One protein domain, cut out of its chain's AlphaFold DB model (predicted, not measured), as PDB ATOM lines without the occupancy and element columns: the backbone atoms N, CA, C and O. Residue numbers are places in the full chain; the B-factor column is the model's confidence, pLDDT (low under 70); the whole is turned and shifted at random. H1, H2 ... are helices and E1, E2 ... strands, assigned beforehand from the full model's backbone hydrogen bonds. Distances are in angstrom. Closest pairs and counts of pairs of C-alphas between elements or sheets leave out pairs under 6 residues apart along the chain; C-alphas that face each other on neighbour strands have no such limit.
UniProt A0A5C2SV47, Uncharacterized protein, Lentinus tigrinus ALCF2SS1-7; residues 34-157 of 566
ATOM      1  N   THR A  34     601.573 315.139 477.143       60.09
ATOM      2  CA  THR A  34     600.670 314.013 476.857       60.09
ATOM      3  C   THR A  34     601.026 312.723 477.601       60.09
ATOM      4  O   THR A  34     600.172 311.849 477.712       60.09
ATOM      5  N   GLU A  35     602.248 312.607 478.128       74.69
ATOM      6  CA  GLU A  35     602.702 311.485 478.960       74.69
ATOM      7  C   GLU A  35     602.632 311.783 480.473       74.69
ATOM      8  O   GLU A  35     602.930 310.909 481.288       74.69
ATOM      9  N   GLY A  36     602.263 313.012 480.855       89.12
ATOM     10  CA  GLY A  36     602.230 313.494 482.233       89.12
ATOM     11  C   GLY A  36     600.830 313.542 482.831       89.12
ATOM     12  O   GLY A  36     599.901 314.110 482.257       89.12
ATOM     13  N   GLU A  37     600.692 313.004 484.038       95.12
ATOM     14  CA  GLU A  37     599.483 313.149 484.846       95.12
ATOM     15  C   GLU A  37     599.476 314.533 485.513       95.12
ATOM     16  O   GLU A  37     600.492 314.969 486.054       95.12
ATOM     17  N   LEU A  38     598.355 315.260 485.444       95.00
ATOM     18  CA  LEU A  38     598.213 316.556 486.116       95.00
ATOM     19  C   LEU A  38     598.168 316.322 487.630       95.00
ATOM     20  O   LEU A  38     597.242 315.681 488.121       95.00
ATOM     21  N   LEU A  39     599.134 316.872 488.366       94.81
ATOM     22  CA  LEU A  39     599.213 316.684 489.809       94.81
ATOM     23  C   LEU A  39     598.281 317.670 490.526       94.81
ATOM     24  O   LEU A  39     598.650 318.817 490.795       94.81
ATOM     25  N   ASP A  40     597.069 317.210 490.824       94.19
ATOM     26  CA  ASP A  40     596.077 317.960 491.595       94.19
ATOM     27  C   ASP A  40     596.413 317.913 493.097       94.19
ATOM     28  O   ASP A  40     596.189 316.915 493.783       94.19
ATOM     29  N   ILE A  41     597.023 318.991 493.598       92.88
ATOM     30  CA  ILE A  41     597.387 319.140 495.012       92.88
ATOM     31  C   ILE A  41     596.306 319.974 495.704       92.88
ATOM     32  O   ILE A  41     596.223 321.187 495.505       92.88
ATOM     33  N   SER A  42     595.513 319.333 496.564       90.31
ATOM     34  CA  SER A  42     594.504 320.001 497.393       90.31
ATOM     35  C   SER A  42     595.086 321.195 498.156       90.31
ATOM     36  O   SER A  42     596.067 321.058 498.882       90.31
ATOM     37  N   GLY A  43     594.455 322.364 498.017       88.56
ATOM     38  CA  GLY A  43     594.894 323.612 498.655       88.56
ATOM     39  C   GLY A  43     595.915 324.431 497.854       88.56
ATOM     40  O   GLY A  43     596.246 325.538 498.268       88.56
ATOM     41  N   ARG A  44     596.381 323.944 496.696       92.38
ATOM     42  CA  ARG A  44     597.253 324.712 495.800       92.38
ATOM     43  C   ARG A  44     596.525 325.916 495.208       92.38
ATOM     44  O   ARG A  44     595.460 325.778 494.610       92.38
ATOM     45  N   ASP A  45     597.141 327.088 495.333       93.56
ATOM     46  CA  ASP A  45     596.624 328.317 494.732       93.56
ATOM     47  C   ASP A  45     596.611 328.204 493.189       93.56
ATOM     48  O   ASP A  45     597.624 327.804 492.602       93.56
ATOM     49  N   PRO A  46     595.504 328.553 492.504       93.44
ATOM     50  CA  PRO A  46     595.407 328.482 491.045       93.44
ATOM     51  C   PRO A  46     596.356 329.435 490.295       93.44
ATOM     52  O   PRO A  46     596.518 329.276 489.086       93.44
ATOM     53  N   CYS A  47     596.989 330.399 490.973       92.88
ATOM     54  CA  CYS A  47     598.042 331.244 490.406       92.88
ATOM     55  C   CYS A  47     599.385 330.508 490.266       92.88
ATOM     56  O   CYS A  47     600.257 330.970 489.527       92.88
ATOM     57  N   PHE A  48     599.577 329.358 490.928       94.12
ATOM     58  CA  PHE A  48     600.732 328.514 490.637       94.12
ATOM     59  C   PHE A  48     600.611 327.895 489.240       94.12
ATOM     60  O   PHE A  48     599.554 327.356 488.896       94.12
ATOM     61  N   PRO A  49     601.699 327.860 488.449       94.00
ATOM     62  CA  PRO A  49     601.672 327.189 487.161       94.00
ATOM     63  C   PRO A  49     601.383 325.695 487.349       94.00
ATOM     64  O   PRO A  49     601.732 325.099 488.376       94.00
ATOM     65  N   LYS A  50     600.724 325.081 486.361       94.31
ATOM     66  CA  LYS A  50     600.297 323.678 486.443       94.31
ATOM     67  C   LYS A  50     601.503 322.747 486.517       94.31
ATOM     68  O   LYS A  50     602.466 322.912 485.767       94.31
ATOM     69  N   LEU A  51     601.408 321.765 487.408       94.88
ATOM     70  CA  LEU A  51     602.438 320.767 487.660       94.88
ATOM     71  C   LEU A  51     601.974 319.406 487.151       94.88
ATOM     72  O   LEU A  51     600.839 319.006 487.397       94.88
ATOM     73  N   TYR A  52     602.866 318.702 486.473       95.50
ATOM     74  CA  TYR A  52     602.616 317.392 485.893       95.50
ATOM     75  C   TYR A  52     603.654 316.408 486.415       95.50
ATOM     76  O   TYR A  52     604.840 316.731 486.466       95.50
ATOM     77  N   THR A  53     603.228 315.206 486.780       95.31
ATOM     78  CA  THR A  53     604.118 314.086 487.092       95.31
ATOM     79  C   THR A  53     604.308 313.222 485.860       95.31
ATOM     80  O   THR A  53     603.337 312.715 485.300       95.31
ATOM     81  N   ILE A  54     605.561 313.022 485.459       94.56
ATOM     82  CA  ILE A  54     605.950 312.106 484.383       94.56
ATOM     83  C   ILE A  54     606.845 310.994 484.930       94.56
ATOM     84  O   ILE A  54     607.718 311.214 485.770       94.56
ATOM     85  N   ASN A  55     606.641 309.779 484.418       90.56
ATOM     86  CA  ASN A  55     607.355 308.588 484.886       90.56
ATOM     87  C   ASN A  55     608.812 308.515 484.398       90.56
ATOM     88  O   ASN A  55     609.622 307.814 485.001       90.56
ATOM     89  N   LYS A  56     609.144 309.177 483.281       91.69
ATOM     90  CA  LYS A  56     610.493 309.223 482.698       91.69
ATOM     91  C   LYS A  56     610.702 310.530 481.950       91.69
ATOM     92  O   LYS A  56     609.833 310.941 481.193       91.69
ATOM     93  N   HIS A  57     611.885 311.120 482.090       94.12
ATOM     94  CA  HIS A  57     612.330 312.257 481.284       94.12
ATOM     95  C   HIS A  57     613.726 311.985 480.718       94.12
ATOM     96  O   HIS A  57     614.569 311.466 481.456       94.12
ATOM     97  N   PRO A  58     614.023 312.322 479.450       93.19
ATOM     98  CA  PRO A  58     615.317 312.006 478.848       93.19
ATOM     99  C   PRO A  58     616.503 312.730 479.504       93.19
ATOM    100  O   PRO A  58     617.607 312.189 479.469       93.19
ATOM    101  N   LYS A  59     616.308 313.892 480.152       92.00
ATOM    102  CA  LYS A  59     617.384 314.569 480.907       92.00
ATOM    103  C   LYS A  59     617.660 313.941 482.272       92.00
ATOM    104  O   LYS A  59     618.769 314.075 482.781       92.00
ATOM    105  N   VAL A  60     616.674 313.268 482.870       92.50
ATOM    106  CA  VAL A  60     616.770 312.656 484.207       92.50
ATOM    107  C   VAL A  60     616.242 311.210 484.193       92.50
ATOM    108  O   VAL A  60     615.287 310.872 484.891       92.50
ATOM    109  N   PRO A  61     616.872 310.299 483.419       87.00
ATOM    110  CA  PRO A  61     616.349 308.951 483.159       87.00
ATOM    111  C   PRO A  61     616.367 308.005 484.377       87.00
ATOM    112  O   PRO A  61     615.909 306.869 484.269       87.00
ATOM    113  N   GLN A  62     616.920 308.449 485.509       91.81
ATOM    114  CA  GLN A  62     617.027 307.711 486.775       91.81
ATOM    115  C   GLN A  62     616.299 308.421 487.936       91.81
ATOM    116  O   GLN A  62     616.571 308.129 489.099       91.81
ATOM    117  N   ALA A  63     615.416 309.379 487.638       89.69
ATOM    118  CA  ALA A  63     614.585 310.040 488.642       89.69
ATOM    119  C   ALA A  63     613.618 309.057 489.327       89.69
ATOM    120  O   ALA A  63     613.134 308.122 488.689       89.69
ATOM    121  N   LEU A  64     613.308 309.303 490.604       91.56
ATOM    122  CA  LEU A  64     612.233 308.603 491.314       91.56
ATOM    123  C   LEU A  64     610.874 309.141 490.842       91.56
ATOM    124  O   LEU A  64     610.087 308.403 490.252       91.56
ATOM    125  N   HIS A  65     610.660 310.449 491.000       93.19
ATOM    126  CA  HIS A  65     609.609 311.201 490.327       93.19
ATOM    127  C   HIS A  65     610.209 312.366 489.533       93.19
ATOM    128  O   HIS A  65     611.190 312.991 489.941       93.19
ATOM    129  N   THR A  66     609.628 312.681 488.375       94.56
ATOM    130  CA  THR A  66     609.944 313.919 487.653       94.56
ATOM    131  C   THR A  66     608.698 314.782 487.551       94.56
ATOM    132  O   THR A  66     607.671 314.362 487.018       94.56
ATOM    133  N   PHE A  67     608.808 316.002 488.063       95.19
ATOM    134  CA  PHE A  67     607.764 317.009 488.048       95.19
ATOM    135  C   PHE A  67     608.076 318.048 486.962       95.19
ATOM    136  O   PHE A  67     609.105 318.723 487.026       95.19
ATOM    137  N   ILE A  68     607.192 318.200 485.975       94.88
ATOM    138  CA  ILE A  68     607.257 319.273 484.976       94.88
ATOM    139  C   ILE A  68     606.269 320.369 485.360       94.88
ATOM    140  O   ILE A  68     605.063 320.140 485.437       94.88
ATOM    141  N   THR A  69     606.774 321.583 485.543       94.94
ATOM    142  CA  THR A  69     605.971 322.801 485.641       94.94
ATOM    143  C   THR A  69     605.850 323.424 484.256       94.94
ATOM    144  O   THR A  69     606.864 323.734 483.628       94.94
ATOM    145  N   LEU A  70     604.621 323.657 483.795       93.50
ATOM    146  CA  LEU A  70     604.372 324.443 482.587       93.50
ATOM    147  C   LEU A  70     604.319 325.922 482.937       93.50
ATOM    148  O   LEU A  70     603.348 326.382 483.539       93.50
ATOM    149  N   LEU A  71     605.356 326.657 482.546       94.00
ATOM    150  CA  LEU A  71     605.476 328.086 482.804       94.00
ATOM    151  C   LEU A  71     605.339 328.860 481.493       94.00
ATOM    152  O   LEU A  71     606.076 328.623 480.535       94.00
ATOM    153  N   ASP A  72     604.397 329.796 481.438       92.88
ATOM    154  CA  ASP A  72     604.426 330.827 480.405       92.88
ATOM    155  C   ASP A  72     605.508 331.836 480.808       92.88
ATOM    156  O   ASP A  72     605.349 332.602 481.755       92.88
ATOM    157  N   ILE A  73     606.645 331.769 480.115       91.25
ATOM    158  CA  ILE A  73     607.821 332.611 480.366       91.25
ATOM    159  C   ILE A  73     607.695 334.013 479.747       91.25
ATOM    160  O   ILE A  73     608.679 334.753 479.698       91.25
ATOM    161  N   SER A  74     606.517 334.396 479.241       92.06
ATOM    162  CA  SER A  74     606.283 335.769 478.805       92.06
ATOM    163  C   SER A  74     606.447 336.745 479.971       92.06
ATOM    164  O   SER A  74     606.089 336.471 481.119       92.06
ATOM    165  N   MET A  75     606.998 337.922 479.665       91.38
ATOM    166  CA  MET A  75     607.379 338.916 480.671       91.38
ATOM    167  C   MET A  75     606.222 339.289 481.610       91.38
ATOM    168  O   MET A  75     606.446 339.458 482.802       91.38
ATOM    169  N   GLN A  76     604.990 339.380 481.093       93.50
ATOM    170  CA  GLN A  76     603.822 339.737 481.898       93.50
ATOM    171  C   GLN A  76     603.464 338.642 482.913       93.50
ATOM    172  O   GLN A  76     603.353 338.942 484.097       93.50
ATOM    173  N   VAL A  77     603.370 337.375 482.488       91.38
ATOM    174  CA  VAL A  77     603.059 336.257 483.399       91.38
ATOM    175  C   VAL A  77     604.161 336.092 484.446       91.38
ATOM    176  O   VAL A  77     603.862 335.882 485.617       91.38
ATOM    177  N   MET A  78     605.430 336.262 484.064       92.38
ATOM    178  CA  MET A  78     606.547 336.216 485.014       92.38
ATOM    179  C   MET A  78     606.498 337.347 486.053       92.38
ATOM    180  O   MET A  78     606.804 337.099 487.217       92.38
ATOM    181  N   LEU A  79     606.090 338.563 485.669       92.19
ATOM    182  CA  LEU A  79     605.893 339.682 486.601       92.19
ATOM    183  C   LEU A  79     604.688 339.461 487.526       92.19
ATOM    184  O   LEU A  79     604.767 339.756 488.718       92.19
ATOM    185  N   ASP A  80     603.588 338.921 487.000       93.06
ATOM    186  CA  ASP A  80     602.402 338.601 487.796       93.06
ATOM    187  C   ASP A  80     602.684 337.453 488.784       93.06
ATOM    188  O   ASP A  80     602.264 337.516 489.941       93.06
ATOM    189  N   PHE A  81     603.476 336.454 488.375       93.00
ATOM    190  CA  PHE A  81     603.944 335.368 489.238       93.00
ATOM    191  C   PHE A  81     604.938 335.849 490.308       93.00
ATOM    192  O   PHE A  81     604.791 335.479 491.470       93.00
ATOM    193  N   ASP A  82     605.904 336.713 489.968       92.31
ATOM    194  CA  ASP A  82     606.825 337.321 490.945       92.31
ATOM    195  C   ASP A  82     606.063 338.153 491.990       92.31
ATOM    196  O   ASP A  82     606.278 338.006 493.193       92.31
ATOM    197  N   LYS A  83     605.083 338.950 491.548       94.44
ATOM    198  CA  LYS A  83     604.197 339.718 492.432       94.44
ATOM    199  C   LYS A  83     603.343 338.819 493.332       94.44
ATOM    200  O   LYS A  83     603.153 339.151 494.503       94.44
ATOM    201  N   PHE A  84     602.830 337.706 492.806       94.25
ATOM    202  CA  PHE A  84     602.095 336.703 493.578       94.25
ATOM    203  C   PHE A  84     602.992 336.070 494.651       94.25
ATOM    204  O   PHE A  84     602.692 336.189 495.839       94.25
ATOM    205  N   VAL A  85     604.136 335.493 494.260       90.44
ATOM    206  CA  VAL A  85     605.091 334.842 495.175       90.44
ATOM    207  C   VAL A  85     605.637 335.825 496.215       90.44
ATOM    208  O   VAL A  85     605.729 335.483 497.392       90.44
ATOM    209  N   GLY A  86     605.933 337.067 495.824       91.62
ATOM    210  CA  GLY A  86     606.373 338.132 496.728       91.62
ATOM    211  C   GLY A  86     605.319 338.575 497.751       91.62
ATOM    212  O   GLY A  86     605.676 339.141 498.784       91.62
ATOM    213  N   GLY A  87     604.035 338.303 497.492       92.81
ATOM    214  CA  GLY A  87     602.934 338.506 498.434       92.81
ATOM    215  C   GLY A  87     602.671 337.316 499.366       92.81
ATOM    216  O   GLY A  87     601.931 337.467 500.338       92.81
ATOM    217  N   MET A  88     603.260 336.142 499.106       88.69
ATOM    218  CA  MET A  88     603.018 334.943 499.908       88.69
ATOM    219  C   MET A  88     603.765 334.969 501.243       88.69
ATOM    220  O   MET A  88     604.991 335.077 501.310       88.69
ATOM    221  N   THR A  89     603.028 334.751 502.330       86.88
ATOM    222  CA  THR A  89     603.596 334.455 503.648       86.88
ATOM    223  C   THR A  89     603.701 332.946 503.850       86.88
ATOM    224  O   THR A  89     602.694 332.284 504.102       86.88
ATOM    225  N   PHE A  90     604.913 332.394 503.787       82.00
ATOM    226  CA  PHE A  90     605.184 331.014 504.202       82.00
ATOM    227  C   PHE A  90     604.983 330.908 505.718       82.00
ATOM    228  O   PHE A  90     605.833 331.360 506.484       82.00
ATOM    229  N   LEU A  91     603.820 330.385 506.129       70.81
ATOM    230  CA  LEU A  91     603.343 330.421 507.520       70.81
ATOM    231  C   LEU A  91     604.343 329.806 508.502       70.81
ATOM    232  O   LEU A  91     604.608 330.389 509.549       70.81
ATOM    233  N   GLU A  92     604.954 328.691 508.113       68.94
ATOM    234  CA  GLU A  92     606.082 328.067 508.793       68.94
ATOM    235  C   GLU A  92     607.056 327.534 507.734       68.94
ATOM    236  O   GLU A  92     606.641 327.030 506.691       68.94
ATOM    237  N   GLY A  93     608.366 327.608 507.998       77.94
ATOM    238  CA  GLY A  93     609.410 327.005 507.150       77.94
ATOM    239  C   GLY A  93     609.501 325.478 507.289       77.94
ATOM    240  O   GLY A  93     610.600 324.922 507.254       77.94
ATOM    241  N   THR A  94     608.366 324.834 507.551       86.00
ATOM    242  CA  THR A  94     608.169 323.398 507.751       86.00
ATOM    243  C   THR A  94     607.741 322.737 506.444       86.00
ATOM    244  O   THR A  94     607.301 323.399 505.501       86.00
ATOM    245  N   GLU A  95     607.885 321.417 506.363       81.94
ATOM    246  CA  GLU A  95     607.484 320.654 505.178       81.94
ATOM    247  C   GLU A  95     605.956 320.652 505.024       81.94
ATOM    248  O   GLU A  95     605.439 320.807 503.919       81.94
ATOM    249  N   GLU A  96     605.233 320.613 506.142       84.62
ATOM    250  CA  GLU A  96     603.783 320.765 506.215       84.62
ATOM    251  C   GLU A  96     603.334 322.153 505.741       84.62
ATOM    252  O   GLU A  96     602.392 322.253 504.957       84.62
ATOM    253  N   GLY A  97     604.028 323.223 506.153       86.75
ATOM    254  CA  GLY A  97     603.740 324.593 505.720       86.75
ATOM    255  C   GLY A  97     603.963 324.803 504.219       86.75
ATOM    256  O   GLY A  97     603.146 325.433 503.552       86.75
ATOM    257  N   ILE A  98     605.029 324.220 503.664       85.56
ATOM    258  CA  ILE A  98     605.306 324.222 502.219       85.56
ATOM    259  C   ILE A  98     604.247 323.403 501.462       85.56
ATOM    260  O   ILE A  98     603.710 323.871 500.457       85.56
ATOM    261  N   THR A  99     603.877 322.228 501.975       87.44
ATOM    262  CA  THR A  99     602.867 321.353 501.355       87.44
ATOM    263  C   THR A  99     601.473 321.986 501.363       87.44
ATOM    264  O   THR A  99     600.776 321.965 500.351       87.44
ATOM    265  N   HIS A 100     601.089 322.642 502.462       86.75
ATOM    266  CA  HIS A 100     599.827 323.385 502.577       86.75
ATOM    267  C   HIS A 100     599.751 324.578 501.604       86.75
ATOM    268  O   HIS A 100     598.662 325.013 501.239       86.75
ATOM    269  N   MET A 101     600.890 325.107 501.148       86.75
ATOM    270  CA  MET A 101     600.947 326.149 500.113       86.75
ATOM    271  C   MET A 101     600.858 325.576 498.683       86.75
ATOM    272  O   MET A 101     600.983 326.322 497.717       86.75
ATOM    273  N   GLY A 102     600.638 324.264 498.521       89.19
ATOM    274  CA  GLY A 102     600.439 323.611 497.222       89.19
ATOM    275  C   GLY A 102     601.713 323.159 496.505       89.19
ATOM    276  O   GLY A 102     601.656 322.786 495.327       89.19
ATOM    277  N   PHE A 103     602.857 323.192 497.188       90.94
ATOM    278  CA  PHE A 103     604.108 322.617 496.701       90.94
ATOM    279  C   PHE A 103     604.118 321.108 497.011       90.94
ATOM    280  O   PHE A 103     603.726 320.720 498.109       90.94
ATOM    281  N   PRO A 104     604.558 320.232 496.095       91.38
ATOM    282  CA  PRO A 104     604.695 318.810 496.405       91.38
ATOM    283  C   PRO A 104     605.812 318.568 497.431       91.38
ATOM    284  O   PRO A 104     606.885 319.172 497.347       91.38
ATOM    285  N   ALA A 105     605.586 317.632 498.354       90.75
ATOM    286  CA  ALA A 105     606.646 317.074 499.185       90.75
ATOM    287  C   ALA A 105     607.593 316.252 498.293       90.75
ATOM    288  O   ALA A 105     607.184 315.257 497.698       90.75
ATOM    289  N   ALA A 106     608.836 316.712 498.157       89.81
ATOM    290  CA  ALA A 106     609.808 316.160 497.223       89.81
ATOM    291  C   ALA A 106     610.840 315.279 497.934       89.81
ATOM    292  O   ALA A 106     611.484 315.697 498.902       89.81
ATOM    293  N   LEU A 107     611.026 314.066 497.421       90.94
ATOM    294  CA  LEU A 107     611.918 313.059 497.976       90.94
ATOM    295  C   LEU A 107     613.340 313.164 497.388       90.94
ATOM    296  O   LEU A 107     613.541 313.676 496.283       90.94
ATOM    297  N   PRO A 108     614.372 312.649 498.086       90.88
ATOM    298  CA  PRO A 108     615.706 312.515 497.512       90.88
ATOM    299  C   PRO A 108     615.685 311.624 496.258       90.88
ATOM    300  O   PRO A 108     615.411 310.430 496.347       90.88
ATOM    301  N   GLY A 109     616.010 312.206 495.101       91.56
ATOM    302  CA  GLY A 109     615.916 311.541 493.793       91.56
ATOM    303  C   GLY A 109     614.798 312.080 492.896       91.56
ATOM    304  O   GLY A 109     614.725 311.676 491.735       91.56
ATOM    305  N   ASP A 110     613.980 313.006 493.400       93.88
ATOM    306  CA  ASP A 110     613.000 313.735 492.601       93.88
ATOM    307  C   ASP A 110     613.623 314.931 491.874       93.88
ATOM    308  O   ASP A 110     614.554 315.576 492.366       93.88
ATOM    309  N   TYR A 111     613.077 315.248 490.700       93.81
ATOM    310  CA  TYR A 111     613.554 316.336 489.847       93.81
ATOM    311  C   TYR A 111     612.420 317.268 489.432       93.81
ATOM    312  O   TYR A 111     611.329 316.823 489.085       93.81
ATOM    313  N   PHE A 112     612.718 318.568 489.412       94.62
ATOM    314  CA  PHE A 112     611.817 319.622 488.954       94.62
ATOM    315  C   PHE A 112     612.347 320.237 487.661       94.62
ATOM    316  O   PHE A 112     613.496 320.679 487.577       94.62
ATOM    317  N   LEU A 113     611.493 320.261 486.650       94.25
ATOM    318  CA  LEU A 113     611.758 320.824 485.334       94.25
ATOM    319  C   LEU A 113     610.766 321.959 485.078       94.25
ATOM    320  O   LEU A 113     609.589 321.853 485.425       94.25
ATOM    321  N   ILE A 114     611.225 323.034 484.447       94.25
ATOM    322  CA  ILE A 114     610.355 324.052 483.858       94.25
ATOM    323  C   ILE A 114     610.368 323.855 482.349       94.25
ATOM    324  O   ILE A 114     611.410 323.966 481.702       94.25
ATOM    325  N   CYS A 115     609.186 323.600 481.800       94.19
ATOM    326  CA  CYS A 115     608.945 323.592 480.369       94.19
ATOM    327  C   CYS A 115     608.186 324.872 479.992       94.19
ATOM    328  O   CYS A 115     607.231 325.271 480.667       94.19
ATOM    329  N   SER A 116     608.632 325.541 478.928       92.94
ATOM    330  CA  SER A 116     607.985 326.756 478.434       92.94
ATOM    331  C   SER A 116     606.684 326.412 477.713       92.94
ATOM    332  O   SER A 116     606.694 325.649 476.750       92.94
ATOM    333  N   VAL A 117     605.573 327.052 478.091       90.31
ATOM    334  CA  VAL A 117     604.288 326.954 477.362       90.31
ATOM    335  C   VAL A 117     604.404 327.465 475.914       90.31
ATOM    336  O   VAL A 117     603.601 327.101 475.056       90.31
ATOM    337  N   LEU A 118     605.416 328.294 475.638       88.19
ATOM    338  CA  LEU A 118     605.739 328.839 474.316       88.19
ATOM    339  C   LEU A 118     606.896 328.092 473.622       88.19
ATOM    340  O   LEU A 118     607.318 328.505 472.545       88.19
ATOM    341  N   GLY A 119     607.433 327.036 474.243       87.00
ATOM    342  CA  GLY A 119     608.475 326.192 473.661       87.00
ATOM    343  C   GLY A 119     607.947 325.281 472.550       87.00
ATOM    344  O   GLY A 119     606.742 325.149 472.340       87.00
ATOM    345  N   ASP A 120     608.866 324.609 471.859       87.69
ATOM    346  CA  ASP A 120     608.546 323.558 470.884       87.69
ATOM    347  C   ASP A 120     608.014 322.267 471.534       87.69
ATOM    348  O   ASP A 120     607.379 321.448 470.869       87.69
ATOM    349  N   GLY A 121     608.231 322.111 472.842       86.00
ATOM    350  CA  GLY A 121     607.838 320.940 473.614       86.00
ATOM    351  C   GLY A 121     608.790 319.757 473.472       86.00
ATOM    352  O   GLY A 121     608.420 318.654 473.871       86.00
ATOM    353  N   ASP A 122     609.996 319.966 472.931       89.38
ATOM    354  CA  ASP A 122     611.063 318.971 472.999       89.38
ATOM    355  C   ASP A 122     611.560 318.871 474.458       89.38
ATOM    356  O   ASP A 122     612.023 319.873 475.017       89.38
ATOM    357  N   PRO A 123     611.520 317.689 475.105       87.94
ATOM    358  CA  PRO A 123     612.022 317.530 476.472       87.94
ATOM    359  C   PRO A 123     613.526 317.826 476.596       87.94
ATOM    360  O   PRO A 123     614.023 318.084 477.693       87.94
ATOM    361  N   MET A 124     614.274 317.826 475.489       90.75
ATOM    362  CA  MET A 124     615.673 318.249 475.441       90.75
ATOM    363  C   MET A 124     615.844 319.771 475.590       90.75
ATOM    364  O   MET A 124     616.946 320.216 475.918       90.75
ATOM    365  N   ASN A 125     614.766 320.555 475.507       89.12
ATOM    366  CA  ASN A 125     614.750 321.990 475.806       89.12
ATOM    367  C   ASN A 125     614.272 322.321 477.234       89.12
ATOM    368  O   ASN A 125     614.526 323.425 477.708       89.12
ATOM    369  N   ASP A 126     613.691 321.370 477.977       88.38
ATOM    370  CA  ASP A 126     613.195 321.609 479.345       88.38
ATOM    371  C   ASP A 126     614.311 322.047 480.304       88.38
ATOM    372  O   ASP A 126     615.352 321.391 480.423       88.38
ATOM    373  N   HIS A 127     614.110 323.145 481.025       88.44
ATOM    374  CA  HIS A 127     615.121 323.681 481.931       88.44
ATOM    375  C   HIS A 127     615.068 322.966 483.282       88.44
ATOM    376  O   HIS A 127     614.011 322.881 483.907       88.44
ATOM    377  N   LEU A 128     616.220 322.492 483.771       85.69
ATOM    378  CA  LEU A 128     616.324 321.960 485.129       85.69
ATOM    379  C   LEU A 128     616.181 323.101 486.135       85.69
ATOM    380  O   LEU A 128     617.101 323.889 486.346       85.69
ATOM    381  N   ALA A 129     615.011 323.169 486.758       80.81
ATOM    382  CA  ALA A 129     614.649 324.201 487.705       80.81
ATOM    383  C   ALA A 129     614.664 323.595 489.101       80.81
ATOM    384  O   ALA A 129     613.640 323.116 489.583       80.81
ATOM    385  N   LEU A 130     615.827 323.597 489.758       58.53
ATOM    386  CA  LEU A 130     615.930 323.041 491.103       58.53
ATOM    387  C   LEU A 130     615.184 323.933 492.108       58.53
ATOM    388  O   LEU A 130     615.744 324.868 492.685       58.53
ATOM    389  N   TRP A 131     613.902 323.637 492.311       56.91
ATOM    390  CA  TRP A 131     613.123 324.180 493.414       56.91
ATOM    391  C   TRP A 131     613.750 323.669 494.710       56.91
ATOM    392  O   TRP A 131     614.003 322.473 494.868       56.91
ATOM    393  N   SER A 132     614.121 324.592 495.598       44.19
ATOM    394  CA  SER A 132     614.969 324.253 496.734       44.19
ATOM    395  C   SER A 132     614.221 323.363 497.718       44.19
ATOM    396  O   SER A 132     613.316 323.834 498.408       44.19
ATOM    397  N   LEU A 133     614.666 322.111 497.835       42.97
ATOM    398  CA  LEU A 133     614.316 321.248 498.956       42.97
ATOM    399  C   LEU A 133     614.568 321.992 500.284       42.97
ATOM    400  O   LEU A 133     615.574 322.710 500.389       42.97
ATOM    401  N   PRO A 134     613.710 321.823 501.309       41.16
ATOM    402  CA  PRO A 134     613.960 322.396 502.626       41.16
ATOM    403  C   PRO A 134     615.339 321.937 503.116       41.16
ATOM    404  O   PRO A 134     615.642 320.745 503.135       41.16
ATOM    405  N   GLY A 135     616.201 322.889 503.495       40.06
ATOM    406  CA  GLY A 135     617.666 322.723 503.540       40.06
ATOM    407  C   GLY A 135     618.250 321.685 504.514       40.06
ATOM    408  O   GLY A 135     619.460 321.662 504.710       40.06
ATOM    409  N   ARG A 136     617.421 320.835 505.131       40.44
ATOM    410  CA  ARG A 136     617.825 319.680 505.946       40.44
ATOM    411  C   ARG A 136     617.996 318.388 505.136       40.44
ATOM    412  O   ARG A 136     618.664 317.485 505.624       40.44
ATOM    413  N   SER A 137     617.442 318.294 503.921       43.28
ATOM    414  CA  SER A 137     617.584 317.120 503.036       43.28
ATOM    415  C   SER A 137     618.697 317.252 501.982       43.28
ATOM    416  O   SER A 137     619.032 316.280 501.306       43.28
ATOM    417  N   ILE A 138     619.335 318.423 501.866       46.19
ATOM    418  CA  ILE A 138     620.480 318.643 500.972       46.19
ATOM    419  C   ILE A 138     621.750 318.102 501.646       46.19
ATOM    420  O   ILE A 138     622.252 318.688 502.605       46.19
ATOM    421  N   SER A 139     622.294 316.991 501.138       45.78
ATOM    422  CA  SER A 139     623.564 316.446 501.640       45.78
ATOM    423  C   SER A 139     624.720 317.444 501.455       45.78
ATOM    424  O   SER A 139     624.699 318.266 500.539       45.78
ATOM    425  N   TYR A 140     625.775 317.351 502.271       46.72
ATOM    426  CA  TYR A 140     626.937 318.250 502.156       46.72
ATOM    427  C   TYR A 140     627.592 318.209 500.758       46.72
ATOM    428  O   TYR A 140     627.987 319.247 500.225       46.72
ATOM    429  N   GLY A 141     627.635 317.032 500.119       48.78
ATOM    430  CA  GLY A 141     628.084 316.895 498.729       48.78
ATOM    431  C   GLY A 141     627.164 317.631 497.752       48.78
ATOM    432  O   GLY A 141     627.634 318.406 496.921       48.78
ATOM    433  N   THR A 142     625.848 317.477 497.922       44.56
ATOM    434  CA  THR A 142     624.832 318.198 497.140       44.56
ATOM    435  C   THR A 142     624.932 319.713 497.338       44.56
ATOM    436  O   THR A 142     624.751 320.446 496.375       44.56
ATOM    437  N   HIS A 143     625.296 320.209 498.528       46.44
ATOM    438  CA  HIS A 143     625.519 321.641 498.761       46.44
ATOM    439  C   HIS A 143     626.712 322.180 497.947       46.44
ATOM    440  O   HIS A 143     626.632 323.298 497.425       46.44
ATOM    441  N   LYS A 144     627.798 321.410 497.783       49.59
ATOM    442  CA  LYS A 144     628.917 321.820 496.916       49.59
ATOM    443  C   LYS A 144     628.476 321.875 495.451       49.59
ATOM    444  O   LYS A 144     628.659 322.910 494.818       49.59
ATOM    445  N   SER A 145     627.812 320.830 494.952       47.28
ATOM    446  CA  SER A 145     627.250 320.816 493.592       47.28
ATOM    447  C   SER A 145     626.230 321.937 493.366       47.28
ATOM    448  O   SER A 145     626.194 322.526 492.294       47.28
ATOM    449  N   TRP A 146     625.439 322.280 494.385       44.94
ATOM    450  CA  TRP A 146     624.471 323.378 494.358       44.94
ATOM    451  C   TRP A 146     625.140 324.749 494.269       44.94
ATOM    452  O   TRP A 146     624.696 325.600 493.501       44.94
ATOM    453  N   LYS A 147     626.235 324.951 495.013       54.06
ATOM    454  CA  LYS A 147     627.056 326.161 494.915       54.06
ATOM    455  C   LYS A 147     627.657 326.287 493.510       54.06
ATOM    456  O   LYS A 147     627.464 327.322 492.885       54.06
ATOM    457  N   SER A 148     628.266 325.224 492.985       52.34
ATOM    458  CA  SER A 148     628.861 325.224 491.641       52.34
ATOM    459  C   SER A 148     627.831 325.375 490.516       52.34
ATOM    460  O   SER A 148     628.095 326.090 489.558       52.34
ATOM    461  N   LEU A 149     626.641 324.772 490.628       41.41
ATOM    462  CA  LEU A 149     625.554 324.971 489.659       41.41
ATOM    463  C   LEU A 149     625.054 326.421 489.674       41.41
ATOM    464  O   LEU A 149     624.812 326.997 488.618       41.41
ATOM    465  N   ARG A 150     624.940 327.030 490.860       46.84
ATOM    466  CA  ARG A 150     624.569 328.442 490.986       46.84
ATOM    467  C   ARG A 150     625.649 329.363 490.419       46.84
ATOM    468  O   ARG A 150     625.317 330.271 489.678       46.84
ATOM    469  N   GLU A 151     626.923 329.102 490.699       48.47
ATOM    470  CA  GLU A 151     628.058 329.842 490.121       48.47
ATOM    471  C   GLU A 151     628.156 329.667 488.593       48.47
ATOM    472  O   GLU A 151     628.573 330.588 487.900       48.47
ATOM    473  N   TYR A 152     627.717 328.527 488.051       45.78
ATOM    474  CA  TYR A 152     627.641 328.282 486.608       45.78
ATOM    475  C   TYR A 152     626.479 329.035 485.930       45.78
ATOM    476  O   TYR A 152     626.650 329.573 484.839       45.78
ATOM    477  N   VAL A 153     625.303 329.094 486.567       40.50
ATOM    478  CA  VAL A 153     624.100 329.755 486.018       40.50
ATOM    479  C   VAL A 153     624.121 331.274 486.240       40.50
ATOM    480  O   VAL A 153     623.901 332.044 485.304       40.50
ATOM    481  N   ASP A 154     624.426 331.722 487.460       47.16
ATOM    482  CA  ASP A 154     624.438 333.141 487.845       47.16
ATOM    483  C   ASP A 154     625.784 333.831 487.548       47.16
ATOM    484  O   ASP A 154     625.865 335.061 487.566       47.16
ATOM    485  N   GLY A 155     626.835 333.057 487.253       47.56
ATOM    486  CA  GLY A 155     628.220 333.518 487.129       47.56
ATOM    487  C   GLY A 155     628.959 333.639 488.476       47.56
ATOM    488  O   GLY A 155     628.357 333.493 489.549       47.56
ATOM    489  N   PRO A 156     630.274 333.930 488.449       58.06
ATOM    490  CA  PRO A 156     631.071 334.148 489.652       58.06
ATOM    491  C   PRO A 156     630.512 335.288 490.509       58.06
ATOM    492  O   PRO A 156     630.202 336.374 490.018       58.06
ATOM    493  N   HIS A 157     630.426 335.074 491.824       47.78
ATOM    494  CA  HIS A 157     629.815 336.048 492.740       47.78
ATOM    495  C   HIS A 157     630.557 337.401 492.789       47.78
ATOM    496  O   HIS A 157     629.958 338.421 493.124       47.78
TER     497      HIS A 157
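This is residues 34 to 157 of the 566 residues of an uncharacterized protein of Lentinus tigrinus ALCF2SS1-7 (UniProt A0A5C2SV47). A small twisted sheet of three strands, E1, E2 and E3, widened at both edges by short pairings of residues 37 to 38 and 127 to 128, is set among long loops, with three helices placed separately away from it. H1 lies beyond the end of E2, H2 stands off on the link from H1 to E3, and H3 is far out after a long loop, with residues 150 to 155 sticking out. The printed part has 124 residues, with E1, E2, H1, H2, E3 and H3 in that order along the chain; the sheet runs E1, E2, E3 and is mixed. The class is mixed, helices and strands, with under half of the residues in named elements. The whole is compact, with a radius of gyration of the C-alphas of 15.0 A, and rounded, spanning 37 by 35 by 30 A.

Start at residues 37 to 38, which pair antiparallel with residues 52 to 53 of E1, residues 51 to 54. Look next at E2, residues 66 to 71: it is the antiparallel neighbour of E1, and the two are a hairpin; N 52 and O 68 are 2.8 A apart, within hydrogen-bond range. A tight link leads to H1, residues 75 to 87, which is not on the sheet and is apart from H2, residues 95 to 100. E3, residues 111 to 116, is the parallel neighbour of E2, at 27 degrees, with N 69 and O 113 within hydrogen-bond range at 2.8 A. E2, H1, H2 and E3 are a strand-helix-strand unit, two parallel neighbour strands with helices between, and its crossover is right-handed. The sheet is only just strongly twisted, its C-alphas lying up to 4.1 A off the best plane. Residues 127 to 128 pair antiparallel with residues 113 to 114 of E3. H3, residues 140 to 154, touches no helix and is not on the sheet. In H1, H2 and H3 every O i to N i+4 pair is within hydrogen-bond range.

Find C-alpha 51 at (602.438, 320.767, 487.660), where E1 begins its 9.9 A. E2 is 15.6 A long, H1 18.3 A, H2 8.5 A and E3 16.4 A. Find C-alpha 140 at (626.937, 318.250, 502.156); from there H3 runs 20.8 A to C-alpha 154 at (624.438, 333.141, 487.845).

The two C-alphas farthest apart are those of Ser 42 and Pro 156, at 40.0 A. The printed part has no cut. The links E1 to E2, 11 residues, and E3 to H3, 23 residues, are long. The mean pLDDT of the printed part is 80.4; look for values under 70 at residues 34, 92 and 130 to 157, and note that H3 has a mean of 47.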